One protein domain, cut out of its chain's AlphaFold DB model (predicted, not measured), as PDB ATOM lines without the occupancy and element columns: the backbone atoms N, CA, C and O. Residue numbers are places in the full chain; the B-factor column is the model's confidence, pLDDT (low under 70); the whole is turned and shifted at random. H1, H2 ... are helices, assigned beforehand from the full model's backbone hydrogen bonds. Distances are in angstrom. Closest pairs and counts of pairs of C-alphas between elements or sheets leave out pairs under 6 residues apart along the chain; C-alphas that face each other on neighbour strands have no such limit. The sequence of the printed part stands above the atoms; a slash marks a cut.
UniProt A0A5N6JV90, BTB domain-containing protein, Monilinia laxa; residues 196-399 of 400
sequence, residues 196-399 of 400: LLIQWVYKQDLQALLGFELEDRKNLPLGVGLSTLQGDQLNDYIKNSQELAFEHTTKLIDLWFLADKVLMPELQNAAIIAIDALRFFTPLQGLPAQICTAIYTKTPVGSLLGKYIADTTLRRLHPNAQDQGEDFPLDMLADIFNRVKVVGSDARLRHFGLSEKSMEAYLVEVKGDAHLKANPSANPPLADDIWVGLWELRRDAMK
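Overview. This is residues 196 to 399 of the 400 residues of the protein "BTB domain-containing protein" of Monilinia laxa (UniProt A0A5N6JV90). Long helix H3 runs nearly the length of the domain, with H2 and H4 folded back beside it in an up-and-down bundle, each helix running against the one before. The H5-H6 hairpin lies next to this bundle, H7 crosses H6, H8 bridges H4 and H6, and H9 ends a long link. The printed part has 204 residues with nine named helices, H1 to H9 in chain order, and no named strand: all helix. It is compact, radius of gyration of the C-alphas 17.5 A, spanning 50 by 44 by 28 A.

Arrangement. H1, residues 196 to 203, only just touches residues 255 to 259 of H3, residues 231 to 261, with 3 pairs of C-alphas within 8 A, the closest Leu 197 and Leu 255 at 7.2 A. H2, residues 208 to 219, forms a hairpin with H3 at a shallow tilt of 31 degrees, closest C-alphas Asp 216 and Ser 241, 5.8 A, touching H3 at residues 237 to 248 alone. H3 and H4, residues 265 to 278, form a hairpin at 10 degrees, closest C-alphas Trp 256 and Gln 268, 4.8 A. H5, residues 289 to 298, and residues 305 to 309 of H6, residues 304 to 317, touch in a hairpin, closest C-alphas Tyr 296 and Gly 306, 6.3 A. H7, residues 330 to 343, touches H6 about perpendicular at 79 degrees, closest C-alphas Ala 310 and Ile 336, 5.5 A. H8, residues 356 to 362, touches residues 304 to 308 of H6, closest C-alphas Leu 304 and Tyr 362, 5.0 A. H9, residues 385 to 397, is close to but not clearly touching H3. Every O i to N i+4 pair is within hydrogen-bond range in H1, H3, H4, H5, H7 and H9, against 6 of 8 in H2, 7 of 10 in H6 and 1 of 3 in H8, where 3 of 4 O i to N i+3 pairs are.

Along the chain. H1 begins at C-alpha 196 (101.492, 132.987, 150.923); H3 measures 45.7 A; H9 ends at C-alpha 397 (124.670, 126.081, 129.195).

Size, cuts and confidence. The printed part has no cut. Long links join H2 to H3, H6 to H7, H7 to H8 and H8 to H9; pLDDT is under 70 at 62 residues, among them 367 to 399.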
ATOM      1  N   LEU A 196     100.248 132.201 150.928       95.62
ATOM      2  CA  LEU A 196     101.492 132.987 150.923       95.62
ATOM      3  C   LEU A 196     101.399 134.209 151.844       95.62
ATOM      4  O   LEU A 196     102.337 134.477 152.597       95.62
ATOM      5  N   LEU A 197     100.257 134.904 151.847       96.56
ATOM      6  CA  LEU A 197     100.003 136.007 152.776       96.56
ATOM      7  C   LEU A 197     100.083 135.528 154.227       96.56
ATOM      8  O   LEU A 197     100.792 136.130 155.030       96.56
ATOM      9  N   ILE A 198      99.410 134.426 154.571       95.44
ATOM     10  CA  ILE A 198      99.432 133.886 155.939       95.44
ATOM     11  C   ILE A 198     100.841 133.450 156.345       95.44
ATOM     12  O   ILE A 198     101.276 133.739 157.461       95.44
ATOM     13  N   GLN A 199     101.584 132.800 155.449       93.56
ATOM     14  CA  GLN A 199     102.983 132.466 155.698       93.56
ATOM     15  C   GLN A 199     103.802 133.720 156.011       93.56
ATOM     16  O   GLN A 199     104.572 133.717 156.975       93.56
ATOM     17  N   TRP A 200     103.625 134.787 155.231       94.88
ATOM     18  CA  TRP A 200     104.330 136.042 155.450       94.88
ATOM     19  C   TRP A 200     103.928 136.711 156.765       94.88
ATOM     20  O   TRP A 200     104.802 137.168 157.489       94.88
ATOM     21  N   VAL A 201     102.649 136.700 157.150       93.06
ATOM     22  CA  VAL A 201     102.192 137.269 158.433       93.06
ATOM     23  C   VAL A 201     102.970 136.680 159.612       93.06
ATOM     24  O   VAL A 201     103.409 137.423 160.489       93.06
ATOM     25  N   TYR A 202     103.217 135.367 159.604       90.88
ATOM     26  CA  TYR A 202     103.957 134.705 160.680       90.88
ATOM     27  C   TYR A 202     105.479 134.762 160.541       90.88
ATOM     28  O   TYR A 202     106.173 134.832 161.554       90.88
ATOM     29  N   LYS A 203     106.016 134.672 159.318       88.25
ATOM     30  CA  LYS A 203     107.469 134.576 159.086       88.25
ATOM     31  C   LYS A 203     108.136 135.912 158.778       88.25
ATOM     32  O   LYS A 203     109.350 136.009 158.905       88.25
ATOM     33  N   GLN A 204     107.355 136.901 158.351       88.00
ATOM     34  CA  GLN A 204     107.812 138.173 157.786       88.00
ATOM     35  C   GLN A 204     108.769 137.984 156.595       88.00
ATOM     36  O   GLN A 204     109.625 138.820 156.321       88.00
ATOM     37  N   ASP A 205     108.620 136.859 155.888       86.06
ATOM     38  CA  ASP A 205     109.437 136.463 154.748       86.06
ATOM     39  C   ASP A 205     108.663 135.465 153.868       86.06
ATOM     40  O   ASP A 205     108.058 134.505 154.364       86.06
ATOM     41  N   LEU A 206     108.680 135.696 152.555       86.38
ATOM     42  CA  LEU A 206     108.048 134.818 151.573       86.38
ATOM     43  C   LEU A 206     108.856 133.545 151.322       86.38
ATOM     44  O   LEU A 206     108.268 132.540 150.929       86.38
ATOM     45  N   GLN A 207     110.175 133.554 151.561       81.44
ATOM     46  CA  GLN A 207     111.069 132.427 151.267       81.44
ATOM     47  C   GLN A 207     110.918 131.935 149.812       81.44
ATOM     48  O   GLN A 207     111.092 130.754 149.520       81.44
ATOM     49  N   ALA A 208     110.566 132.847 148.895       79.19
ATOM     50  CA  ALA A 208     110.144 132.519 147.535       79.19
ATOM     51  C   ALA A 208     111.241 131.793 146.748       79.19
ATOM     52  O   ALA A 208     110.975 130.796 146.087       79.19
ATOM     53  N   LEU A 209     112.488 132.250 146.884       76.56
ATOM     54  CA  LEU A 209     113.631 131.639 146.218       76.56
ATOM     55  C   LEU A 209     113.910 130.226 146.745       76.56
ATOM     56  O   LEU A 209     114.086 129.308 145.955       76.56
ATOM     57  N   LEU A 210     113.869 130.029 148.067       76.38
ATOM     58  CA  LEU A 210     114.045 128.708 148.672       76.38
ATOM     59  C   LEU A 210     112.931 127.740 148.242       76.38
ATOM     60  O   LEU A 210     113.202 126.580 147.934       76.38
ATOM     61  N   GLY A 211     111.681 128.214 148.208       81.38
ATOM     62  CA  GLY A 211     110.541 127.437 147.719       81.38
ATOM     63  C   GLY A 211     110.716 127.024 146.258       81.38
ATOM     64  O   GLY A 211     110.591 125.842 145.938       81.38
ATOM     65  N   PHE A 212     111.091 127.978 145.403       86.44
ATOM     66  CA  PHE A 212     111.401 127.729 144.000       86.44
ATOM     67  C   PHE A 212     112.526 126.703 143.838       86.44
ATOM     68  O   PHE A 212     112.341 125.719 143.136       86.44
ATOM     69  N   GLU A 213     113.667 126.866 144.513       81.56
ATOM     70  CA  GLU A 213     114.805 125.947 144.380       81.56
ATOM     71  C   GLU A 213     114.457 124.506 144.762       81.56
ATOM     72  O   GLU A 213     114.899 123.554 144.114       81.56
ATOM     73  N   LEU A 214     113.682 124.326 145.834       84.75
ATOM     74  CA  LEU A 214     113.259 123.004 146.283       84.75
ATOM     75  C   LEU A 214     112.343 122.320 145.266       84.75
ATOM     76  O   LEU A 214     112.392 121.096 145.133       84.75
ATOM     77  N   GLU A 215     111.507 123.081 144.567       85.75
ATOM     78  CA  GLU A 215     110.645 122.570 143.503       85.75
ATOM     79  C   GLU A 215     111.411 122.356 142.198       85.75
ATOM     80  O   GLU A 215     111.283 121.297 141.591       85.75
ATOM     81  N   ASP A 216     112.288 123.284 141.826       85.31
ATOM     82  CA  ASP A 216     113.126 123.213 140.630       85.31
ATOM     83  C   ASP A 216     114.026 121.974 140.653       85.31
ATOM     84  O   ASP A 216     114.176 121.270 139.656       85.31
ATOM     85  N   ARG A 217     114.560 121.617 141.828       83.44
ATOM     86  CA  ARG A 217     115.344 120.386 142.009       83.44
ATOM     87  C   ARG A 217     114.545 119.109 141.757       83.44
ATOM     88  O   ARG A 217     115.152 118.092 141.436       83.44
ATOM     89  N   LYS A 218     113.213 119.127 141.880       86.81
ATOM     90  CA  LYS A 218     112.371 117.962 141.550       86.81
ATOM     91  C   LYS A 218     112.277 117.733 140.043       86.81
ATOM     92  O   LYS A 218     111.977 116.616 139.636       86.81
ATOM     93  N   ASN A 219     112.571 118.754 139.235       84.44
ATOM     94  CA  ASN A 219     112.621 118.648 137.778       84.44
ATOM     95  C   ASN A 219     113.928 118.011 137.273       84.44
ATOM     96  O   ASN A 219     114.066 117.777 136.073       84.44
ATOM     97  N   LEU A 220     114.893 117.727 138.158       81.75
ATOM     98  CA  LEU A 220     116.116 117.020 137.788       81.75
ATOM     99  C   LEU A 220     115.850 115.524 137.572       81.75
ATOM    100  O   LEU A 220     115.156 114.899 138.380       81.75
ATOM    101  N   PRO A 221     116.462 114.906 136.545       77.06
ATOM    102  CA  PRO A 221     116.455 113.458 136.412       77.06
ATOM    103  C   PRO A 221     117.064 112.783 137.651       77.06
ATOM    104  O   PRO A 221     118.085 113.223 138.186       77.06
ATOM    105  N   LEU A 222     116.450 111.686 138.100       77.44
ATOM    106  CA  LEU A 222     116.896 110.938 139.280       77.44
ATOM    107  C   LEU A 222     118.373 110.531 139.159       77.44
ATOM    108  O   LEU A 222     118.766 109.858 138.209       77.44
ATOM    109  N   GLY A 223     119.180 110.909 140.153       73.38
ATOM    110  CA  GLY A 223     120.603 110.560 140.220       73.38
ATOM    111  C   GLY A 223     121.521 111.386 139.312       73.38
ATOM    112  O   GLY A 223     122.713 111.093 139.254       73.38
ATOM    113  N   VAL A 224     121.001 112.414 138.634       73.56
ATOM    114  CA  VAL A 224     121.777 113.297 137.751       73.56
ATOM    115  C   VAL A 224     121.957 114.661 138.420       73.56
ATOM    116  O   VAL A 224     120.991 115.318 138.801       73.56
ATOM    117  N   GLY A 225     123.207 115.095 138.584       72.75
ATOM    118  CA  GLY A 225     123.520 116.437 139.082       72.75
ATOM    119  C   GLY A 225     123.417 117.490 137.974       72.75
ATOM    120  O   GLY A 225     123.628 117.172 136.803       72.75
ATOM    121  N   LEU A 226     123.177 118.762 138.331       71.00
ATOM    122  CA  LEU A 226     123.128 119.873 137.359       71.00
ATOM    123  C   LEU A 226     124.362 119.903 136.444       71.00
ATOM    124  O   LEU A 226     124.239 120.077 135.240       71.00
ATOM    125  N   SER A 227     125.548 119.687 137.019       72.81
ATOM    126  CA  SER A 227     126.832 119.709 136.309       72.81
ATOM    127  C   SER A 227     127.022 118.559 135.315       72.81
ATOM    128  O   SER A 227     127.985 118.566 134.556       72.81
ATOM    129  N   THR A 228     126.149 117.550 135.349       78.56
ATOM    130  CA  THR A 228     126.201 116.373 134.468       78.56
ATOM    131  C   THR A 228     125.133 116.390 133.375       78.56
ATOM    132  O   THR A 228     125.178 115.539 132.491       78.56
ATOM    133  N   LEU A 229     124.197 117.346 133.409       79.00
ATOM    134  CA  LEU A 229     123.189 117.511 132.362       79.00
ATOM    135  C   LEU A 229     123.843 117.949 131.049       79.00
ATOM    136  O   LEU A 229     124.659 118.869 131.029       79.00
ATOM    137  N   GLN A 230     123.464 117.302 129.948       81.50
ATOM    138  CA  GLN A 230     123.941 117.626 128.602       81.50
ATOM    139  C   GLN A 230     122.824 117.429 127.572       81.50
ATOM    140  O   GLN A 230     121.880 116.670 127.804       81.50
ATOM    141  N   GLY A 231     122.956 118.098 126.422       85.44
ATOM    142  CA  GLY A 231     122.061 117.938 125.274       85.44
ATOM    143  C   GLY A 231     120.588 118.158 125.626       85.44
ATOM    144  O   GLY A 231     120.244 119.093 126.349       85.44
ATOM    145  N   ASP A 232     119.723 117.270 125.140       86.88
ATOM    146  CA  ASP A 232     118.268 117.380 125.295       86.88
ATOM    147  C   ASP A 232     117.824 117.414 126.765       86.88
ATOM    148  O   ASP A 232     116.952 118.196 127.124       86.88
ATOM    149  N   GLN A 233     118.488 116.661 127.651       83.88
ATOM    150  CA  GLN A 233     118.152 116.646 129.081       83.88
ATOM    151  C   GLN A 233     118.391 118.004 129.755       83.88
ATOM    152  O   GLN A 233     117.650 118.393 130.657       83.88
ATOM    153  N   LEU A 234     119.434 118.724 129.329       82.75
ATOM    154  CA  LEU A 234     119.727 120.070 129.813       82.75
ATOM    155  C   LEU A 234     118.686 121.070 129.302       82.75
ATOM    156  O   LEU A 234     118.196 121.888 130.079       82.75
ATOM    157  N   ASN A 235     118.311 120.965 128.026       83.25
ATOM    158  CA  ASN A 235     117.296 121.822 127.414       83.25
ATOM    159  C   ASN A 235     115.916 121.626 128.058       83.25
ATOM    160  O   ASN A 235     115.264 122.611 128.410       83.25
ATOM    161  N   ASP A 236     115.503 120.377 128.277       87.25
ATOM    162  CA  ASP A 236     114.242 120.041 128.944       87.25
ATOM    163  C   ASP A 236     114.215 120.566 130.385       87.25
ATOM    164  O   ASP A 236     113.232 121.176 130.810       87.25
ATOM    165  N   TYR A 237     115.313 120.401 131.131       85.75
ATOM    166  CA  TYR A 237     115.424 120.942 132.484       85.75
ATOM    167  C   TYR A 237     115.340 122.474 132.501       85.75
ATOM    168  O   TYR A 237     114.577 123.030 133.289       85.75
ATOM    169  N   ILE A 238     116.079 123.167 131.625       83.00
ATOM    170  CA  ILE A 238     116.045 124.636 131.530       83.00
ATOM    171  C   ILE A 238     114.626 125.114 131.227       83.00
ATOM    172  O   ILE A 238     114.145 126.041 131.879       83.00
ATOM    173  N   LYS A 239     113.948 124.468 130.276       84.94
ATOM    174  CA  LYS A 239     112.570 124.794 129.914       84.94
ATOM    175  C   LYS A 239     111.624 124.633 131.108       84.94
ATOM    176  O   LYS A 239     110.921 125.580 131.448       84.94
ATOM    177  N   ASN A 240     111.660 123.489 131.789       87.56
ATOM    178  CA  ASN A 240     110.814 123.236 132.960       87.56
ATOM    179  C   ASN A 240     111.117 124.213 134.110       87.56
ATOM    180  O   ASN A 240     110.205 124.686 134.783       87.56
ATOM    181  N   SER A 241     112.394 124.555 134.318       85.56
ATOM    182  CA  SER A 241     112.834 125.538 135.317       85.56
ATOM    183  C   SER A 241     112.274 126.932 135.024       85.56
ATOM    184  O   SER A 241     111.777 127.614 135.921       85.56
ATOM    185  N   GLN A 242     112.297 127.342 133.755       84.94
ATOM    186  CA  GLN A 242     111.734 128.613 133.302       84.94
ATOM    187  C   GLN A 242     110.209 128.657 133.445       84.94
ATOM    188  O   GLN A 242     109.675 129.668 133.903       84.94
ATOM    189  N   GLU A 243     109.513 127.578 133.081       87.25
ATOM    190  CA  GLU A 243     108.060 127.443 133.252       87.25
ATOM    191  C   GLU A 243     107.664 127.508 134.737       87.25
ATOM    192  O   GLU A 243     106.726 128.220 135.099       87.25
ATOM    193  N   LEU A 244     108.434 126.862 135.615       89.69
ATOM    194  CA  LEU A 244     108.221 126.922 137.060       89.69
ATOM    195  C   LEU A 244     108.486 128.325 137.630       89.69
ATOM    196  O   LEU A 244     107.673 128.855 138.387       89.69
ATOM    197  N   ALA A 245     109.597 128.965 137.254       87.06
ATOM    198  CA  ALA A 245     109.921 130.323 137.703       87.06
ATOM    199  C   ALA A 245     108.836 131.321 137.284       87.06
ATOM    200  O   ALA A 245     108.495 132.254 138.018       87.06
ATOM    201  N   PHE A 246     108.271 131.103 136.100       86.56
ATOM    202  CA  PHE A 246     107.163 131.869 135.569       86.56
ATOM    203  C   PHE A 246     105.866 131.679 136.370       86.56
ATOM    204  O   PHE A 246     105.202 132.668 136.703       86.56
ATOM    205  N   GLU A 247     105.527 130.441 136.736       89.81
ATOM    206  CA  GLU A 247     104.389 130.146 137.614       89.81
ATOM    207  C   GLU A 247     104.533 130.872 138.962       89.81
ATOM    208  O   GLU A 247     103.629 131.600 139.380       89.81
ATOM    209  N   HIS A 248     105.697 130.750 139.609       91.31
ATOM    210  CA  HIS A 248     105.982 131.420 140.883       91.31
ATOM    211  C   HIS A 248     105.907 132.944 140.763       91.31
ATOM    212  O   HIS A 248     105.300 133.605 141.605       91.31
ATOM    213  N   THR A 249     106.456 133.512 139.687       91.00
ATOM    214  CA  THR A 249     106.383 134.957 139.429       91.00
ATOM    215  C   THR A 249     104.934 135.432 139.305       91.00
ATOM    216  O   THR A 249     104.574 136.467 139.862       91.00
ATOM    217  N   THR A 250     104.078 134.657 138.634       91.38
ATOM    218  CA  THR A 250     102.648 134.975 138.496       91.38
ATOM    219  C   THR A 250     101.938 134.954 139.852       91.38
ATOM    220  O   THR A 250     101.194 135.882 140.162       91.38
ATOM    221  N   LYS A 251     102.234 133.965 140.708       93.44
ATOM    222  CA  LYS A 251     101.693 133.909 142.078       93.44
ATOM    223  C   LYS A 251     102.117 135.115 142.919       93.44
ATOM    224  O   LYS A 251     101.315 135.647 143.680       93.44
ATOM    225  N   LEU A 252     103.358 135.582 142.771       95.25
ATOM    226  CA  LEU A 252     103.843 136.774 143.476       95.25
ATOM    227  C   LEU A 252     103.192 138.068 142.969       95.25
ATOM    228  O   LEU A 252     102.943 138.972 143.763       95.25
ATOM    229  N   ILE A 253     102.876 138.154 141.675       94.25
ATOM    230  CA  ILE A 253     102.097 139.264 141.113       94.25
ATOM    231  C   ILE A 253     100.678 139.266 141.698       94.25
ATOM    232  O   ILE A 253     100.214 140.303 142.170       94.25
ATOM    233  N   ASP A 254     100.010 138.111 141.736       94.62
ATOM    234  CA  ASP A 254      98.684 137.980 142.354       94.62
ATOM    235  C   ASP A 254      98.727 138.319 143.857       94.62
ATOM    236  O   ASP A 254      97.828 138.985 144.377       94.62
ATOM    237  N   LEU A 255      99.801 137.933 144.553       96.56
ATOM    238  CA  LEU A 255     100.036 138.294 145.952       96.56
ATOM    239  C   LEU A 255     100.233 139.800 146.140       96.56
ATOM    240  O   LEU A 255      99.746 140.350 147.124       96.56
ATOM    241  N   TRP A 256     100.912 140.478 145.213       96.44
ATOM    242  CA  TRP A 256     101.066 141.932 145.253       96.44
ATOM    243  C   TRP A 256      99.704 142.637 145.179       96.44
ATOM    244  O   TRP A 256      99.443 143.552 145.960       96.44
ATOM    245  N   PHE A 257      98.804 142.176 144.302       94.62
ATOM    246  CA  PHE A 257      97.432 142.692 144.223       94.62
ATOM    247  C   PHE A 257      96.615 142.380 145.478       94.62
ATOM    248  O   PHE A 257      95.879 143.238 145.966       94.62
ATOM    249  N   LEU A 258      96.764 141.173 146.031       95.56
ATOM    250  CA  LEU A 258      96.126 140.816 147.294       95.56
ATOM    251  C   LEU A 258      96.591 141.746 148.423       95.56
ATOM    252  O   LEU A 258      95.765 142.249 149.180       95.56
ATOM    253  N   ALA A 259      97.897 141.993 148.513       95.38
ATOM    254  CA  ALA A 259      98.497 142.869 149.508       95.38
ATOM    255  C   ALA A 259      97.988 144.312 149.388       95.38
ATOM    256  O   ALA A 259      97.699 144.930 150.410       95.38
ATOM    257  N   ASP A 260      97.797 144.812 148.164       94.25
ATOM    258  CA  ASP A 260      97.139 146.099 147.907       94.25
ATOM    259  C   ASP A 260      95.698 146.109 148.448       94.25
ATOM    260  O   ASP A 260      95.330 146.972 149.246       94.25
ATOM    261  N   LYS A 261      94.900 145.080 148.107       93.69
ATOM    262  CA  LYS A 261      93.497 144.933 148.545       93.69
ATOM    263  C   LYS A 261      93.359 144.921 150.069       93.69
ATOM    264  O   LYS A 261      92.390 145.464 150.597       93.69
ATOM    265  N   VAL A 262      94.306 144.305 150.778       95.00
ATOM    266  CA  VAL A 262      94.293 144.217 152.248       95.00
ATOM    267  C   VAL A 262      95.184 145.255 152.937       95.00
ATOM    268  O   VAL A 262      95.397 145.164 154.148       95.00
ATOM    269  N   LEU A 263      95.666 146.264 152.206       94.31
ATOM    270  CA  LEU A 263      96.430 147.396 152.738       94.31
ATOM    271  C   LEU A 263      97.715 146.969 153.481       94.31
ATOM    272  O   LEU A 263      97.960 147.396 154.608       94.31
ATOM    273  N   MET A 264      98.516 146.099 152.864       94.12
ATOM    274  CA  MET A 264      99.776 145.564 153.404       94.12
ATOM    275  C   MET A 264     100.983 145.983 152.538       94.12
ATOM    276  O   MET A 264     101.478 145.174 151.743       94.12
ATOM    277  N   PRO A 265     101.481 147.227 152.667       92.56
ATOM    278  CA  PRO A 265     102.567 147.743 151.827       92.56
ATOM    279  C   PRO A 265     103.886 146.971 151.994       92.56
ATOM    280  O   PRO A 265     104.624 146.774 151.029       92.56
ATOM    281  N   GLU A 266     104.178 146.446 153.183       91.44
ATOM    282  CA  GLU A 266     105.356 145.611 153.432       91.44
ATOM    283  C   GLU A 266     105.299 144.293 152.650       91.44
ATOM    284  O   GLU A 266     106.324 143.815 152.158       91.44
ATOM    285  N   LEU A 267     104.101 143.723 152.483       94.38
ATOM    286  CA  LEU A 267     103.900 142.518 151.681       94.38
ATOM    287  C   LEU A 267     103.989 142.824 150.179       94.38
ATOM    288  O   LEU A 267     104.567 142.026 149.442       94.38
ATOM    289  N   GLN A 268     103.502 143.987 149.726       94.44
ATOM    290  CA  GLN A 268     103.741 144.466 148.355       94.44
ATOM    291  C   GLN A 268     105.249 144.567 148.070       94.44
ATOM    292  O   GLN A 268     105.726 144.092 147.037       94.44
ATOM    293  N   ASN A 269     106.015 145.112 149.016       93.06
ATOM    294  CA  ASN A 269     107.468 145.229 148.908       93.06
ATOM    295  C   ASN A 269     108.152 143.857 148.879       93.06
ATOM    296  O   ASN A 269     108.979 143.599 148.004       93.06
ATOM    297  N   ALA A 270     107.764 142.952 149.782       91.88
ATOM    298  CA  ALA A 270     108.277 141.586 149.806       91.88
ATOM    299  C   ALA A 270     107.993 140.840 148.491       91.88
ATOM    300  O   ALA A 270     108.866 140.132 147.988       91.88
ATOM    301  N   ALA A 271     106.807 141.029 147.902       94.38
ATOM    302  CA  ALA A 271     106.451 140.437 146.617       94.38
ATOM    303  C   ALA A 271     107.333 140.967 145.474       94.38
ATOM    304  O   ALA A 271     107.854 140.164 144.704       94.38
ATOM    305  N   ILE A 272     107.574 142.282 145.386       91.19
ATOM    306  CA  ILE A 272     108.469 142.866 144.365       91.19
ATOM    307  C   ILE A 272     109.901 142.333 144.503       91.19
ATOM    308  O   ILE A 272     110.508 141.945 143.505       91.19
ATOM    309  N   ILE A 273     110.426 142.259 145.728       87.75
ATOM    310  CA  ILE A 273     111.765 141.712 145.995       87.75
ATOM    311  C   ILE A 273     111.843 140.240 145.565       87.75
ATOM    312  O   ILE A 273     112.798 139.831 144.907       87.75
ATOM    313  N   ALA A 274     110.818 139.449 145.885       89.69
ATOM    314  CA  ALA A 274     110.740 138.051 145.475       89.69
ATOM    315  C   ALA A 274     110.647 137.889 143.944       89.69
ATOM    316  O   ALA A 274     111.284 136.997 143.386       89.69
ATOM    317  N   ILE A 275     109.907 138.766 143.255       89.38
ATOM    318  CA  ILE A 275     109.835 138.784 141.787       89.38
ATOM    319  C   ILE A 275     111.215 139.089 141.185       89.38
ATOM    320  O   ILE A 275     111.617 138.426 140.229       89.38
ATOM    321  N   ASP A 276     111.960 140.057 141.727       84.44
ATOM    322  CA  ASP A 276     113.311 140.379 141.232       84.44
ATOM    323  C   ASP A 276     114.302 139.232 141.460       84.44
ATOM    324  O   ASP A 276     115.101 138.923 140.573       84.44
ATOM    325  N   ALA A 277     114.186 138.518 142.583       82.50
ATOM    326  CA  ALA A 277     114.982 137.321 142.842       82.50
ATOM    327  C   ALA A 277     114.693 136.195 141.828       82.50
ATOM    328  O   ALA A 277     115.619 135.558 141.323       82.50
ATOM    329  N   LEU A 278     113.422 135.960 141.479       82.88
ATOM    330  CA  LEU A 278     113.044 134.917 140.516       82.88
ATOM    331  C   LEU A 278     113.286 135.306 139.057       82.88
ATOM    332  O   LEU A 278     113.408 134.433 138.195       82.88
ATOM    333  N   ARG A 279     113.424 136.598 138.756       78.50
ATOM    334  CA  ARG A 279     113.680 137.099 137.399       78.50
ATOM    335  C   ARG A 279     114.924 136.474 136.751       78.50
ATOM    336  O   ARG A 279     114.994 136.407 135.526       78.50
ATOM    337  N   PHE A 280     115.911 136.030 137.529       72.94
ATOM    338  CA  PHE A 280     117.098 135.347 136.993       72.94
ATOM    339  C   PHE A 280     116.793 133.957 136.416       72.94
ATOM    340  O   PHE A 280     117.569 133.450 135.607       72.94
ATOM    341  N   PHE A 281     115.663 133.374 136.811       75.31
ATOM    342  CA  PHE A 281     115.180 132.062 136.388       75.31
ATOM    343  C   PHE A 281     114.097 132.153 135.316       75.31
ATOM    344  O   PHE A 281     113.877 131.194 134.581       75.31
ATOM    345  N   THR A 282     113.445 133.310 135.188       70.38
ATOM    346  CA  THR A 282     112.520 133.565 134.081       70.38
ATOM    347  C   THR A 282     113.257 133.596 132.736       70.38
ATOM    348  O   THR A 282     114.440 133.957 132.699       70.38
ATOM    349  N   PRO A 283     112.582 133.248 131.622       64.88
ATOM    350  CA  PRO A 283     113.179 133.326 130.294       64.88
ATOM    351  C   PRO A 283     113.836 134.687 130.040       64.88
ATOM    352  O   PRO A 283     113.361 135.716 130.524       64.88
ATOM    353  N   LEU A 284     114.901 134.731 129.232       58.94
ATOM    354  CA  LEU A 284     115.552 135.996 128.844       58.94
ATOM    355  C   LEU A 284     114.576 136.971 128.166       58.94
ATOM    356  O   LEU A 284     114.793 138.183 128.179       58.94
ATOM    357  N   GLN A 285     113.488 136.437 127.611       59.38
ATOM    358  CA  GLN A 285     112.361 137.188 127.091       59.38
ATOM    359  C   GLN A 285     111.503 137.844 128.192       59.38
ATOM    360  O   GLN A 285     110.551 138.506 127.842       59.38
ATOM    361  N   GLY A 286     111.773 137.731 129.495       66.88
ATOM    362  CA  GLY A 286     110.964 138.360 130.553       66.88
ATOM    363  C   GLY A 286     109.495 137.901 130.586       66.88
ATOM    364  O   GLY A 286     109.149 136.842 130.062       66.88
ATOM    365  N   LEU A 287     108.608 138.699 131.196       76.56
ATOM    366  CA  LEU A 287     107.176 138.373 131.278       76.56
ATOM    367  C   LEU A 287     106.487 138.486 129.906       76.56
ATOM    368  O   LEU A 287     106.695 139.494 129.228       76.56
ATOM    369  N   PRO A 288     105.643 137.517 129.493       80.00
ATOM    370  CA  PRO A 288     104.832 137.590 128.281       80.00
ATOM    371  C   PRO A 288     103.948 138.837 128.233       80.00
ATOM    372  O   PRO A 288     103.469 139.326 129.262       80.00
ATOM    373  N   ALA A 289     103.677 139.309 127.016       82.38
ATOM    374  CA  ALA A 289     102.863 140.493 126.780       82.38
ATOM    375  C   ALA A 289     101.462 140.375 127.400       82.38
ATOM    376  O   ALA A 289     100.973 141.342 127.973       82.38
ATOM    377  N   GLN A 290     100.852 139.180 127.397       83.56
ATOM    378  CA  GLN A 290      99.526 138.967 127.992       83.56
ATOM    379  C   GLN A 290      99.501 139.274 129.497       83.56
ATOM    380  O   GLN A 290      98.552 139.885 129.985       83.56
ATOM    381  N   ILE A 291     100.555 138.897 130.229       85.50
ATOM    382  CA  ILE A 291     100.669 139.212 131.660       85.50
ATOM    383  C   ILE A 291     100.915 140.698 131.863       85.50
ATOM    384  O   ILE A 291     100.286 141.304 132.725       85.50
ATOM    385  N   CYS A 292     101.776 141.303 131.047       88.75
ATOM    386  CA  CYS A 292     102.004 142.743 131.105       88.75
ATOM    387  C   CYS A 292     100.690 143.515 130.895       88.75
ATOM    388  O   CYS A 292     100.378 144.421 131.663       88.75
ATOM    389  N   THR A 293      99.868 143.088 129.933       89.25
ATOM    390  CA  THR A 293      98.520 143.621 129.701       89.25
ATOM    391  C   THR A 293      97.607 143.430 130.899       89.25
ATOM    392  O   THR A 293      96.950 144.386 131.308       89.25
ATOM    393  N   ALA A 294      97.592 142.248 131.515       88.56
ATOM    394  CA  ALA A 294      96.796 142.015 132.716       88.56
ATOM    395  C   ALA A 294      97.211 142.948 133.871       88.56
ATOM    396  O   ALA A 294      96.344 143.519 134.531       88.56
ATOM    397  N   ILE A 295      98.516 143.162 134.076       91.56
ATOM    398  CA  ILE A 295      99.040 144.059 135.120       91.56
ATOM    399  C   ILE A 295      98.625 145.507 134.852       91.56
ATOM    400  O   ILE A 295      98.068 146.159 135.733       91.56
ATOM    401  N   TYR A 296      98.851 146.010 133.638       92.00
ATOM    402  CA  TYR A 296      98.513 147.390 133.272       92.00
ATOM    403  C   TYR A 296      97.001 147.645 133.214       92.00
ATOM    404  O   TYR A 296      96.569 148.770 133.419       92.00
ATOM    405  N   THR A 297      96.185 146.609 133.004       91.19
ATOM    406  CA  THR A 297      94.717 146.722 133.068       91.19
ATOM    407  C   THR A 297      94.211 146.787 134.511       91.19
ATOM    408  O   THR A 297      93.221 147.456 134.792       91.19
ATOM    409  N   LYS A 298      94.874 146.078 135.435       90.25
ATOM    410  CA  LYS A 298      94.479 145.999 136.851       90.25
ATOM    411  C   LYS A 298      95.104 147.082 137.728       90.25
ATOM    412  O   LYS A 298      94.665 147.257 138.860       90.25
ATOM    413  N   THR A 299      96.134 147.778 137.254       90.94
ATOM    414  CA  THR A 299      96.835 148.800 138.038       90.94
ATOM    415  C   THR A 299      96.533 150.213 137.542       90.94
ATOM    416  O   THR A 299      96.353 150.422 136.344       90.94
ATOM    417  N   PRO A 300      96.497 151.216 138.438       87.12
ATOM    418  CA  PRO A 300      96.415 152.606 138.019       87.12
ATOM    419  C   PRO A 300      97.700 153.043 137.302       87.12
ATOM    420  O   PRO A 300      98.788 152.508 137.540       87.12
ATOM    421  N   VAL A 301      97.579 154.079 136.468       85.94
ATOM    422  CA  VAL A 301      98.721 154.699 135.784       85.94
ATOM    423  C   VAL A 301      99.779 155.114 136.808       85.94
ATOM    424  O   VAL A 301      99.494 155.827 137.770       85.94
ATOM    425  N   GLY A 302     101.016 154.671 136.586       83.00
ATOM    426  CA  GLY A 302     102.147 154.975 137.457       83.00
ATOM    427  C   GLY A 302     102.270 154.095 138.702       83.00
ATOM    428  O   GLY A 302     103.074 154.444 139.578       83.00
ATOM    429  N   SER A 303     101.530 152.980 138.775       89.75
ATOM    430  CA  SER A 303     101.705 151.951 139.805       89.75
ATOM    431  C   SER A 303     103.159 151.478 139.899       89.75
ATOM    432  O   SER A 303     103.895 151.432 138.908       89.75
ATOM    433  N   LEU A 304     103.593 151.130 141.111       90.25
ATOM    434  CA  LEU A 304     104.975 150.713 141.352       90.25
ATOM    435  C   LEU A 304     105.292 149.370 140.687       90.25
ATOM    436  O   LEU A 304     106.346 149.241 140.064       90.25
ATOM    437  N   LEU A 305     104.349 148.421 140.722       91.31
ATOM    438  CA  LEU A 305     104.468 147.156 139.999       91.31
ATOM    439  C   LEU A 305     104.563 147.384 138.484       91.31
ATOM    440  O   LEU A 305     105.450 146.822 137.847       91.31
ATOM    441  N   GLY A 306     103.712 148.244 137.908       90.81
ATOM    442  CA  GLY A 306     103.761 148.580 136.482       90.81
ATOM    443  C   GLY A 306     105.120 149.152 136.075       90.81
ATOM    444  O   GLY A 306     105.775 148.619 135.180       90.81
ATOM    445  N   LYS A 307     105.612 150.155 136.815       88.19
ATOM    446  CA  LYS A 307     106.939 150.757 136.594       88.19
ATOM    447  C   LYS A 307     108.079 149.744 136.697       88.19
ATOM    448  O   LYS A 307     108.988 149.770 135.869       88.19
ATOM    449  N   TYR A 308     108.037 148.865 137.697       88.00
ATOM    450  CA  TYR A 308     109.033 147.810 137.875       88.00
ATOM    451  C   TYR A 308     109.038 146.837 136.683       88.00
ATOM    452  O   TYR A 308     110.097 146.529 136.129       88.00
ATOM    453  N   ILE A 309     107.860 146.397 136.229       87.69
ATOM    454  CA  ILE A 309     107.737 145.507 135.068       87.69
ATOM    455  C   ILE A 309     108.188 146.200 133.780       87.69
ATOM    456  O   ILE A 309     108.924 145.594 133.005       87.69
ATOM    457  N   ALA A 310     107.837 147.468 133.558       85.38
ATOM    458  CA  ALA A 310     108.347 148.250 132.431       85.38
ATOM    459  C   ALA A 310     109.883 148.291 132.412       85.38
ATOM    460  O   ALA A 310     110.501 147.960 131.398       85.38
ATOM    461  N   ASP A 311     110.511 148.629 133.541       80.62
ATOM    462  CA  ASP A 311     111.969 148.750 133.629       80.62
ATOM    463  C   ASP A 311     112.681 147.406 133.417       80.62
ATOM    464  O   ASP A 311     113.674 147.314 132.695       80.62
ATOM    465  N   THR A 312     112.143 146.326 133.984       78.44
ATOM    466  CA  THR A 312     112.725 144.982 133.839       78.44
ATOM    467  C   THR A 312     112.469 144.355 132.462       78.44
ATOM    468  O   THR A 312     113.278 143.534 132.006       78.44
ATOM    469  N   THR A 313     111.415 144.795 131.762       77.06
ATOM    470  CA  THR A 313     111.048 144.365 130.400       77.06
ATOM    471  C   THR A 313     111.789 145.132 129.304       77.06
ATOM    472  O   THR A 313     111.874 144.643 128.179       77.06
ATOM    473  N   LEU A 314     112.426 146.270 129.617       71.00
ATOM    474  CA  LEU A 314     113.237 147.054 128.672       71.00
ATOM    475  C   LEU A 314     114.218 146.189 127.849       71.00
ATOM    476  O   LEU A 314     114.457 146.459 126.672       71.00
ATOM    477  N   ARG A 315     114.740 145.104 128.436       64.81
ATOM    478  CA  ARG A 315     115.635 144.144 127.767       64.81
ATOM    479  C   ARG A 315     115.008 143.462 126.540       64.81
ATOM    480  O   ARG A 315     115.730 143.214 125.578       64.81
ATOM    481  N   ARG A 316     113.692 143.205 126.528       65.00
ATOM    482  CA  ARG A 316     112.977 142.610 125.378       65.00
ATOM    483  C   ARG A 316     112.897 143.536 124.176       65.00
ATOM    484  O   ARG A 316     112.817 143.063 123.053       65.00
ATOM    485  N   LEU A 317     112.910 144.845 124.402       65.62
ATOM    486  CA  LEU A 317     112.817 145.838 123.331       65.62
ATOM    487  C   LEU A 317     114.194 146.228 122.785       65.62
ATOM    488  O   LEU A 317     114.311 147.177 122.009       65.62
ATOM    489  N   HIS A 318     115.244 145.494 123.168       65.62
ATOM    490  CA  HIS A 318     116.565 145.671 122.592       65.62
ATOM    491  C   HIS A 318     116.506 145.468 121.063       65.62
ATOM    492  O   HIS A 318     115.842 144.538 120.602       65.62
ATOM    493  N   PRO A 319     117.226 146.267 120.251       61.91
ATOM    494  CA  PRO A 319     117.163 146.186 118.786       61.91
ATOM    495  C   PRO A 319     117.445 144.796 118.194       61.91
ATOM    496  O   PRO A 319     116.964 144.482 117.111       61.91
ATOM    497  N   ASN A 320     118.201 143.964 118.918       60.44
ATOM    498  CA  ASN A 320     118.550 142.599 118.508       60.44
ATOM    499  C   ASN A 320     117.581 141.522 119.039       60.44
ATOM    500  O   ASN A 320     117.816 140.338 118.818       60.44
ATOM    501  N   ALA A 321     116.533 141.896 119.775       64.50
ATOM    502  CA  ALA A 321     115.547 140.952 120.285       64.50
ATOM    503  C   ALA A 321     114.529 140.573 119.199       64.50
ATOM    504  O   ALA A 321     114.067 141.429 118.434       64.50
ATOM    505  N   GLN A 322     114.157 139.289 119.167       63.91
ATOM    506  CA  GLN A 322     113.172 138.747 118.220       63.91
ATOM    507  C   GLN A 322     111.783 139.377 118.399       63.91
ATOM    508  O   GLN A 322     111.087 139.624 117.416       63.91
ATOM    509  N   ASP A 323     111.404 139.680 119.640       67.88
ATOM    510  CA  ASP A 323     110.097 140.235 119.981       67.88
ATOM    511  C   ASP A 323     110.011 141.736 119.695       67.88
ATOM    512  O   ASP A 323     110.585 142.543 120.429       67.88
ATOM    513  N   GLN A 324     109.249 142.109 118.663       68.00
ATOM    514  CA  GLN A 324     109.050 143.494 118.228       68.00
ATOM    515  C   GLN A 324     108.353 144.385 119.264       68.00
ATOM    516  O   GLN A 324     108.459 145.607 119.166       68.00
ATOM    517  N   GLY A 325     107.724 143.798 120.284       70.88
ATOM    518  CA  GLY A 325     107.039 144.519 121.347       70.88
ATOM    519  C   GLY A 325     105.691 145.102 120.941       70.88
ATOM    520  O   GLY A 325     105.169 145.968 121.639       70.88
ATOM    521  N   GLU A 326     105.146 144.656 119.809       74.12
ATOM    522  CA  GLU A 326     103.862 145.119 119.274       74.12
ATOM    523  C   GLU A 326     102.682 144.712 120.164       74.12
ATOM    524  O   GLU A 326     101.672 145.410 120.188       74.12
ATOM    525  N   ASP A 327     102.851 143.648 120.949       82.06
ATOM    526  CA  ASP A 327     101.824 143.125 121.849       82.06
ATOM    527  C   ASP A 327     101.815 143.803 123.233       82.06
ATOM    528  O   ASP A 327     100.951 143.502 124.060       82.06
ATOM    529  N   PHE A 328     102.769 144.702 123.528       85.38
ATOM    530  CA  PHE A 328     102.812 145.376 124.829       85.38
ATOM    531  C   PHE A 328     101.750 146.475 124.960       85.38
ATOM    532  O   PHE A 328     101.467 147.191 123.995       85.38
ATOM    533  N   PRO A 329     101.220 146.694 126.178       88.44
ATOM    534  CA  PRO A 329     100.328 147.814 126.459       88.44
ATOM    535  C   PRO A 329     100.964 149.158 126.105       88.44
ATOM    536  O   PRO A 329     102.136 149.399 126.403       88.44
ATOM    537  N   LEU A 330     100.173 150.072 125.539       87.06
ATOM    538  CA  LEU A 330     100.648 151.411 125.171       87.06
ATOM    539  C   LEU A 330     101.193 152.189 126.376       87.06
ATOM    540  O   LEU A 330     102.237 152.828 126.262       87.06
ATOM    541  N   ASP A 331     100.536 152.084 127.533       89.19
ATOM    542  CA  ASP A 331     100.973 152.747 128.767       89.19
ATOM    543  C   ASP A 331     102.322 152.204 129.257       89.19
ATOM    544  O   ASP A 331     103.199 152.968 129.659       89.19
ATOM    545  N   MET A 332     102.542 150.893 129.124       88.81
ATOM    546  CA  MET A 332     103.825 150.266 129.440       88.81
ATOM    547  C   MET A 332     104.925 150.750 128.506       88.81
ATOM    548  O   MET A 332     106.014 151.105 128.954       88.81
ATOM    549  N   LEU A 333     104.655 150.787 127.201       87.06
ATOM    550  CA  LEU A 333     105.621 151.301 126.241       87.06
ATOM    551  C   LEU A 333     105.960 152.772 126.528       87.06
ATOM    552  O   LEU A 333     107.119 153.164 126.386       87.06
ATOM    553  N   ALA A 334     104.986 153.569 126.976       85.81
ATOM    554  CA  ALA A 334     105.209 154.946 127.397       85.81
ATOM    555  C   ALA A 334     106.088 155.047 128.651       85.81
ATOM    556  O   ALA A 334     107.022 155.851 128.667       85.81
ATOM    557  N   ASP A 335     105.856 154.206 129.661       86.44
ATOM    558  CA  ASP A 335     106.716 154.112 130.845       86.44
ATOM    559  C   ASP A 335     108.154 153.738 130.467       86.44
ATOM    560  O   ASP A 335     109.107 154.393 130.903       86.44
ATOM    561  N   ILE A 336     108.316 152.749 129.583       82.50
ATOM    562  CA  ILE A 336     109.621 152.350 129.050       82.50
ATOM    563  C   ILE A 336     110.284 153.534 128.345       82.50
ATOM    564  O   ILE A 336     111.427 153.876 128.641       82.50
ATOM    565  N   PHE A 337     109.580 154.205 127.434       81.12
ATOM    566  CA  PHE A 337     110.130 155.334 126.688       81.12
ATOM    567  C   PHE A 337     110.568 156.483 127.601       81.12
ATOM    568  O   PHE A 337     111.663 157.030 127.445       81.12
ATOM    569  N   ASN A 338     109.735 156.832 128.582       82.25
ATOM    570  CA  ASN A 338     110.047 157.858 129.570       82.25
ATOM    571  C   ASN A 338     111.283 157.484 130.392       82.25
ATOM    572  O   ASN A 338     112.133 158.337 130.646       82.25
ATOM    573  N   ARG A 339     111.442 156.206 130.742       76.06
ATOM    574  CA  ARG A 339     112.632 155.725 131.444       76.06
ATOM    575  C   ARG A 339     113.894 155.835 130.593       76.06
ATOM    576  O   ARG A 339     114.906 156.345 131.071       76.06
ATOM    577  N   VAL A 340     113.837 155.409 129.332       74.25
ATOM    578  CA  VAL A 340     114.991 155.466 128.421       74.25
ATOM    579  C   VAL A 340     115.404 156.918 128.147       74.25
ATOM    580  O   VAL A 340     116.594 157.200 128.053       74.25
ATOM    581  N   LYS A 341     114.463 157.869 128.114       75.19
ATOM    582  CA  LYS A 341     114.783 159.307 128.047       75.19
ATOM    583  C   LYS A 341     115.591 159.808 129.244       75.19
ATOM    584  O   LYS A 341     116.485 160.627 129.062       75.19
ATOM    585  N   VAL A 342     115.257 159.351 130.451       72.56
ATOM    586  CA  VAL A 342     115.912 159.792 131.695       72.56
ATOM    587  C   VAL A 342     117.296 159.165 131.846       72.56
ATOM    588  O   VAL A 342     118.242 159.849 132.220       72.56
ATOM    589  N   VAL A 343     117.425 157.868 131.554       66.38
ATOM    590  CA  VAL A 343     118.694 157.129 131.708       66.38
ATOM    591  C   VAL A 343     119.608 157.294 130.484       66.38
ATOM    592  O   VAL A 343     120.811 157.057 130.568       66.38
ATOM    593  N   GLY A 344     119.054 157.744 129.356       65.69
ATOM    594  CA  GLY A 344     119.732 157.844 128.069       65.69
ATOM    595  C   GLY A 344     119.834 156.499 127.338       65.69
ATOM    596  O   GLY A 344     119.506 155.436 127.865       65.69
ATOM    597  N   SER A 345     120.347 156.536 126.105       55.78
ATOM    598  CA  SER A 345     120.647 155.349 125.281       55.78
ATOM    599  C   SER A 345     121.721 154.435 125.884       55.78
ATOM    600  O   SER A 345     121.862 153.290 125.463       55.78
ATOM    601  N   ASP A 346     122.476 154.940 126.866       50.47
ATOM    602  CA  ASP A 346     123.458 154.172 127.637       50.47
ATOM    603  C   ASP A 346     122.824 153.420 128.820       50.47
ATOM    604  O   ASP A 346     123.508 152.743 129.581       50.47
ATOM    605  N   ALA A 347     121.484 153.378 128.881       51.78
ATOM    606  CA  ALA A 347     120.720 152.331 129.563       51.78
ATOM    607  C   ALA A 347     121.020 150.910 129.033       51.78
ATOM    608  O   ALA A 347     120.288 149.974 129.362       51.78
ATOM    609  N   ARG A 348     122.075 150.749 128.213       47.28
ATOM    610  CA  ARG A 348     122.728 149.502 127.839       47.28
ATOM    611  C   ARG A 348     122.813 148.604 129.059       47.28
ATOM    612  O   ARG A 348     123.729 148.693 129.864       47.28
ATOM    613  N   LEU A 349     121.826 147.721 129.143       47.38
ATOM    614  CA  LEU A 349     121.992 146.370 129.631       47.38
ATOM    615  C   LEU A 349     122.797 146.323 130.931       47.38
ATOM    616  O   LEU A 349     123.835 145.663 131.000       47.38
ATOM    617  N   ARG A 350     122.300 146.962 131.999       46.97
ATOM    618  CA  ARG A 350     122.618 146.431 133.326       46.97
ATOM    619  C   ARG A 350     121.968 145.047 133.368       46.97
ATOM    620  O   ARG A 350     120.800 144.890 133.691       46.97
ATOM    621  N   HIS A 351     122.716 144.056 132.885       46.25
ATOM    622  CA  HIS A 351     122.388 142.636 132.950       46.25
ATOM    623  C   HIS A 351     122.288 142.168 134.405       46.25
ATOM    624  O   HIS A 351     121.646 141.162 134.690       46.25
ATOM    625  N   PHE A 352     122.882 142.942 135.308       49.53
ATOM    626  CA  PHE A 352     122.792 142.816 136.747       49.53
ATOM    627  C   PHE A 352     121.385 143.195 137.234       49.53
ATOM    628  O   PHE A 352     120.681 143.979 136.592       49.53
ATOM    629  N   GLY A 353     120.958 142.601 138.348       54.84
ATOM    630  CA  GLY A 353     119.754 143.000 139.082       54.84
ATOM    631  C   GLY A 353     119.619 144.521 139.197       54.84
ATOM    632  O   GLY A 353     120.591 145.269 139.033       54.84
ATOM    633  N   LEU A 354     118.406 145.002 139.462       62.38
ATOM    634  CA  LEU A 354     118.290 146.393 139.893       62.38
ATOM    635  C   LEU A 354     119.141 146.540 141.161       62.38
ATOM    636  O   LEU A 354     119.082 145.687 142.041       62.38
ATOM    637  N   SER A 355     119.992 147.570 141.233       65.00
ATOM    638  CA  SER A 355     120.744 147.805 142.472       65.00
ATOM    639  C   SER A 355     119.761 147.988 143.626       65.00
ATOM    640  O   SER A 355     118.655 148.464 143.385       65.00
ATOM    641  N   GLU A 356     120.149 147.677 144.861       62.94
ATOM    642  CA  GLU A 356     119.280 147.864 146.035       62.94
ATOM    643  C   GLU A 356     118.681 149.283 146.072       62.94
ATOM    644  O   GLU A 356     117.468 149.462 146.126       62.94
ATOM    645  N   LYS A 357     119.516 150.298 145.829       67.69
ATOM    646  CA  LYS A 357     119.097 151.701 145.703       67.69
ATOM    647  C   LYS A 357     118.136 151.969 144.534       67.69
ATOM    648  O   LYS A 357     117.341 152.900 144.569       67.69
ATOM    649  N   SER A 358     118.233 151.203 143.448       74.06
ATOM    650  CA  SER A 358     117.273 151.275 142.338       74.06
ATOM    651  C   SER A 358     115.969 150.551 142.663       74.06
ATOM    652  O   SER A 358     114.927 150.981 142.182       74.06
ATOM    653  N   MET A 359     116.024 149.482 143.463       78.19
ATOM    654  CA  MET A 359     114.850 148.737 143.911       78.19
ATOM    655  C   MET A 359     113.954 149.581 144.814       78.19
ATOM    656  O   MET A 359     112.738 149.521 144.661       78.19
ATOM    657  N   GLU A 360     114.535 150.432 145.666       80.56
ATOM    658  CA  GLU A 360     113.801 151.367 146.537       80.56
ATOM    659  C   GLU A 360     112.771 152.224 145.782       80.56
ATOM    660  O   GLU A 360     111.707 152.520 146.319       80.56
ATOM    661  N   ALA A 361     113.030 152.576 144.517       84.25
ATOM    662  CA  ALA A 361     112.116 153.380 143.700       84.25
ATOM    663  C   ALA A 361     110.800 152.662 143.329       84.25
ATOM    664  O   ALA A 361     109.878 153.300 142.814       84.25
ATOM    665  N   TYR A 362     110.723 151.350 143.562       85.62
ATOM    666  CA  TYR A 362     109.555 150.509 143.293       85.62
ATOM    667  C   TYR A 362     108.868 150.019 144.567       85.62
ATOM    668  O   TYR A 362     107.889 149.284 144.478       85.62
ATOM    669  N   LEU A 363     109.369 150.399 145.742       87.38
ATOM    670  CA  LEU A 363     108.789 149.991 147.012       87.38
ATOM    671  C   LEU A 363     107.738 151.008 147.469       87.38
ATOM    672  O   LEU A 363     107.898 152.218 147.313       87.38
ATOM    673  N   VAL A 364     106.636 150.498 148.009       87.06
ATOM    674  CA  VAL A 364     105.563 151.275 148.626       87.06
ATOM    675  C   VAL A 364     106.093 151.882 149.922       87.06
ATOM    676  O   VAL A 364     106.726 151.193 150.726       87.06
ATOM    677  N   GLU A 365     105.834 153.174 150.121       85.81
ATOM    678  CA  GLU A 365     106.210 153.887 151.341       85.81
ATOM    679  C   GLU A 365     105.452 153.320 152.548       85.81
ATOM    680  O   GLU A 365     104.222 153.242 152.555       85.81
ATOM    681  N   VAL A 366     106.196 152.940 153.585       80.56
ATOM    682  CA  VAL A 366     105.651 152.437 154.846       80.56
ATOM    683  C   VAL A 366     105.684 153.581 155.860       80.56
ATOM    684  O   VAL A 366     106.754 154.098 156.178       80.56
ATOM    685  N   LYS A 367     104.518 154.021 156.348       62.09
ATOM    686  CA  LYS A 367     104.419 155.120 157.323       62.09
ATOM    687  C   LYS A 367     104.661 154.613 158.748       62.09
ATOM    688  O   LYS A 367     103.857 153.850 159.271       62.09
ATOM    689  N   GLY A 368     105.718 155.112 159.388       53.44
ATOM    690  CA  GLY A 368     106.071 154.851 160.788       53.44
ATOM    691  C   GLY A 368     107.581 154.670 160.952       53.44
ATOM    692  O   GLY A 368     108.231 154.138 160.061       53.44
ATOM    693  N   ASP A 369     108.153 155.083 162.090       34.31
ATOM    694  CA  ASP A 369     109.606 155.007 162.384       34.31
ATOM    695  C   ASP A 369     110.190 153.583 162.355       34.31
ATOM    696  O   ASP A 369     111.405 153.383 162.427       34.31
ATOM    697  N   ALA A 370     109.344 152.571 162.179       40.56
ATOM    698  CA  ALA A 370     109.780 151.325 161.601       40.56
ATOM    699  C   ALA A 370     109.948 151.525 160.085       40.56
ATOM    700  O   ALA A 370     109.214 150.962 159.275       40.56
ATOM    701  N   HIS A 371     111.064 152.154 159.700       36.44
ATOM    702  CA  HIS A 371     111.902 151.435 158.755       36.44
ATOM    703  C   HIS A 371     112.093 150.048 159.383       36.44
ATOM    704  O   HIS A 371     113.042 149.805 160.133       36.44
ATOM    705  N   LEU A 372     111.183 149.116 159.086       40.22
ATOM    706  CA  LEU A 372     111.568 147.750 158.840       40.22
ATOM    707  C   LEU A 372     112.585 147.907 157.714       40.22
ATOM    708  O   LEU A 372     112.259 147.810 156.536       40.22
ATOM    709  N   LYS A 373     113.830 148.247 158.095       35.78
ATOM    710  CA  LYS A 373     115.012 147.782 157.402       35.78
ATOM    711  C   LYS A 373     114.629 146.348 157.147       35.78
ATOM    712  O   LYS A 373     114.494 145.610 158.130       35.78
ATOM    713  N   ALA A 374     114.287 146.035 155.893       34.47
ATOM    714  CA  ALA A 374     114.130 144.671 155.432       34.47
ATOM    715  C   ALA A 374     115.190 143.910 156.203       34.47
ATOM    716  O   ALA A 374     116.339 144.355 156.154       34.47
ATOM    717  N   ASN A 375     114.753 143.013 157.100       34.12
ATOM    718  CA  ASN A 375     115.588 142.478 158.170       34.12
ATOM    719  C   ASN A 375     117.010 142.347 157.619       34.12
ATOM    720  O   ASN A 375     117.155 141.592 156.667       34.12
ATOM    721  N   PRO A 376     118.020 143.113 158.078       36.44
ATOM    722  CA  PRO A 376     119.311 143.160 157.391       36.44
ATOM    723  C   PRO A 376     120.055 141.817 157.459       36.44
ATOM    724  O   PRO A 376     121.168 141.703 156.960       36.44
ATOM    725  N   SER A 377     119.454 140.771 158.050       31.50
ATOM    726  CA  SER A 377     119.869 139.386 157.811       31.50
ATOM    727  C   SER A 377     119.517 138.868 156.410       31.50
ATOM    728  O   SER A 377     120.085 137.872 155.984       31.50
ATOM    729  N   ALA A 378     118.615 139.526 155.690       38.25
ATOM    730  CA  ALA A 378     118.571 139.533 154.244       38.25
ATOM    731  C   ALA A 378     119.495 140.662 153.776       38.25
ATOM    732  O   ALA A 378     119.056 141.655 153.208       38.25
ATOM    733  N   ASN A 379     120.806 140.472 153.943       29.72
ATOM    734  CA  ASN A 379     121.627 140.756 152.776       29.72
ATOM    735  C   ASN A 379     120.899 140.020 151.637       29.72
ATOM    736  O   ASN A 379     120.799 138.791 151.735       29.72
ATOM    737  N   PRO A 380     120.345 140.678 150.596       34.62
ATOM    738  CA  PRO A 380     120.278 139.959 149.337       34.62
ATOM    739  C   PRO A 380     121.719 139.484 149.168       34.62
ATOM    740  O   PRO A 380     122.599 140.346 149.265       34.62
ATOM    741  N   PRO A 381     122.011 138.169 149.114       36.62
ATOM    742  CA  PRO A 381     123.377 137.726 148.910       36.62
ATOM    743  C   PRO A 381     123.839 138.511 147.699       36.62
ATOM    744  O   PRO A 381     123.240 138.411 146.625       36.62
ATOM    745  N   LEU A 382     124.738 139.455 147.953       37.31
ATOM    746  CA  LEU A 382     125.010 140.566 147.071       37.31
ATOM    747  C   LEU A 382     125.857 139.932 145.998       37.31
ATOM    748  O   LEU A 382     127.068 139.909 146.130       37.31
ATOM    749  N   ALA A 383     125.194 139.293 145.033       38.38
ATOM    750  CA  ALA A 383     125.834 138.396 144.098       38.38
ATOM    751  C   ALA A 383     126.855 137.478 144.803       38.38
ATOM    752  O   ALA A 383     128.033 137.533 144.466       38.38
ATOM    753  N   ASP A 384     126.435 136.665 145.789       34.12
ATOM    754  CA  ASP A 384     127.328 135.596 146.267       34.12
ATOM    755  C   ASP A 384     127.818 134.836 145.028       34.12
ATOM    756  O   ASP A 384     127.025 134.556 144.121       34.12
ATOM    757  N   ASP A 385     129.110 134.504 144.983       42.81
ATOM    758  CA  ASP A 385     129.779 133.825 143.863       42.81
ATOM    759  C   ASP A 385     129.024 132.570 143.374       42.81
ATOM    760  O   ASP A 385     129.191 132.122 142.243       42.81
ATOM    761  N   ILE A 386     128.139 132.025 144.211       40.03
ATOM    762  CA  ILE A 386     127.229 130.916 143.925       40.03
ATOM    763  C   ILE A 386     126.108 131.311 142.949       40.03
ATOM    764  O   ILE A 386     125.787 130.519 142.071       40.03
ATOM    765  N   TRP A 387     125.515 132.504 143.052       48.09
ATOM    766  CA  TRP A 387     124.437 132.962 142.161       48.09
ATOM    767  C   TRP A 387     124.966 133.455 140.825       48.09
ATOM    768  O   TRP A 387     124.376 133.150 139.790       48.09
ATOM    769  N   VAL A 388     126.106 134.159 140.840       47.56
ATOM    770  CA  VAL A 388     126.860 134.446 139.614       47.56
ATOM    771  C   VAL A 388     127.294 133.126 138.999       47.56
ATOM    772  O   VAL A 388     126.988 132.902 137.844       47.56
ATOM    773  N   GLY A 389     127.856 132.194 139.770       48.69
ATOM    774  CA  GLY A 389     128.237 130.868 139.291       48.69
ATOM    775  C   GLY A 389     127.073 130.063 138.712       48.69
ATOM    776  O   GLY A 389     127.206 129.511 137.629       48.69
ATOM    777  N   LEU A 390     125.906 130.022 139.363       48.38
ATOM    778  CA  LEU A 390     124.725 129.297 138.881       48.38
ATOM    779  C   LEU A 390     124.131 129.959 137.633       48.38
ATOM    780  O   LEU A 390     123.737 129.265 136.697       48.38
ATOM    781  N   TRP A 391     124.096 131.293 137.593       55.72
ATOM    782  CA  TRP A 391     123.676 132.046 136.416       55.72
ATOM    783  C   TRP A 391     124.681 131.934 135.271       55.72
ATOM    784  O   TRP A 391     124.261 131.776 134.137       55.72
ATOM    785  N   GLU A 392     125.985 131.980 135.528       54.03
ATOM    786  CA  GLU A 392     127.037 131.818 134.526       54.03
ATOM    787  C   GLU A 392     127.054 130.398 133.980       54.03
ATOM    788  O   GLU A 392     127.093 130.226 132.770       54.03
ATOM    789  N   LEU A 393     126.892 129.394 134.841       52.66
ATOM    790  CA  LEU A 393     126.777 127.994 134.450       52.66
ATOM    791  C   LEU A 393     125.507 127.752 133.621       52.66
ATOM    792  O   LEU A 393     125.565 127.055 132.613       52.66
ATOM    793  N   ARG A 394     124.376 128.390 133.967       55.41
ATOM    794  CA  ARG A 394     123.140 128.359 133.159       55.41
ATOM    795  C   ARG A 394     123.254 129.185 131.870       55.41
ATOM    796  O   ARG A 394     122.769 128.758 130.834       55.41
ATOM    797  N   ARG A 395     123.908 130.346 131.893       51.44
ATOM    798  CA  ARG A 395     124.188 131.203 130.726       51.44
ATOM    799  C   ARG A 395     125.085 130.481 129.734       51.44
ATOM    800  O   ARG A 395     124.834 130.553 128.540       51.44
ATOM    801  N   ASP A 396     126.124 129.819 130.222       49.97
ATOM    802  CA  ASP A 396     127.080 129.089 129.399       49.97
ATOM    803  C   ASP A 396     126.477 127.757 128.912       49.97
ATOM    804  O   ASP A 396     126.735 127.368 127.777       49.97
ATOM    805  N   ALA A 397     125.562 127.143 129.676       46.84
ATOM    806  CA  ALA A 397     124.670 126.081 129.195       46.84
ATOM    807  C   ALA A 397     123.695 126.550 128.095       46.84
ATOM    808  O   ALA A 397     123.423 125.801 127.165       46.84
ATOM    809  N   MET A 398     123.199 127.791 128.168       41.84
ATOM    810  CA  MET A 398     122.319 128.412 127.163       41.84
ATOM    811  C   MET A 398     123.071 129.007 125.952       41.84
ATOM    812  O   MET A 398     122.436 129.558 125.056       41.84
ATOM    813  N   LYS A 399     124.412 128.952 125.915       37.38
ATOM    814  CA  LYS A 399     125.246 129.454 124.801       37.38
ATOM    815  C   LYS A 399     125.480 128.426 123.681       37.38
ATOM    816  O   LYS A 399     126.386 128.629 122.871       37.38
TER     817      LYS A 399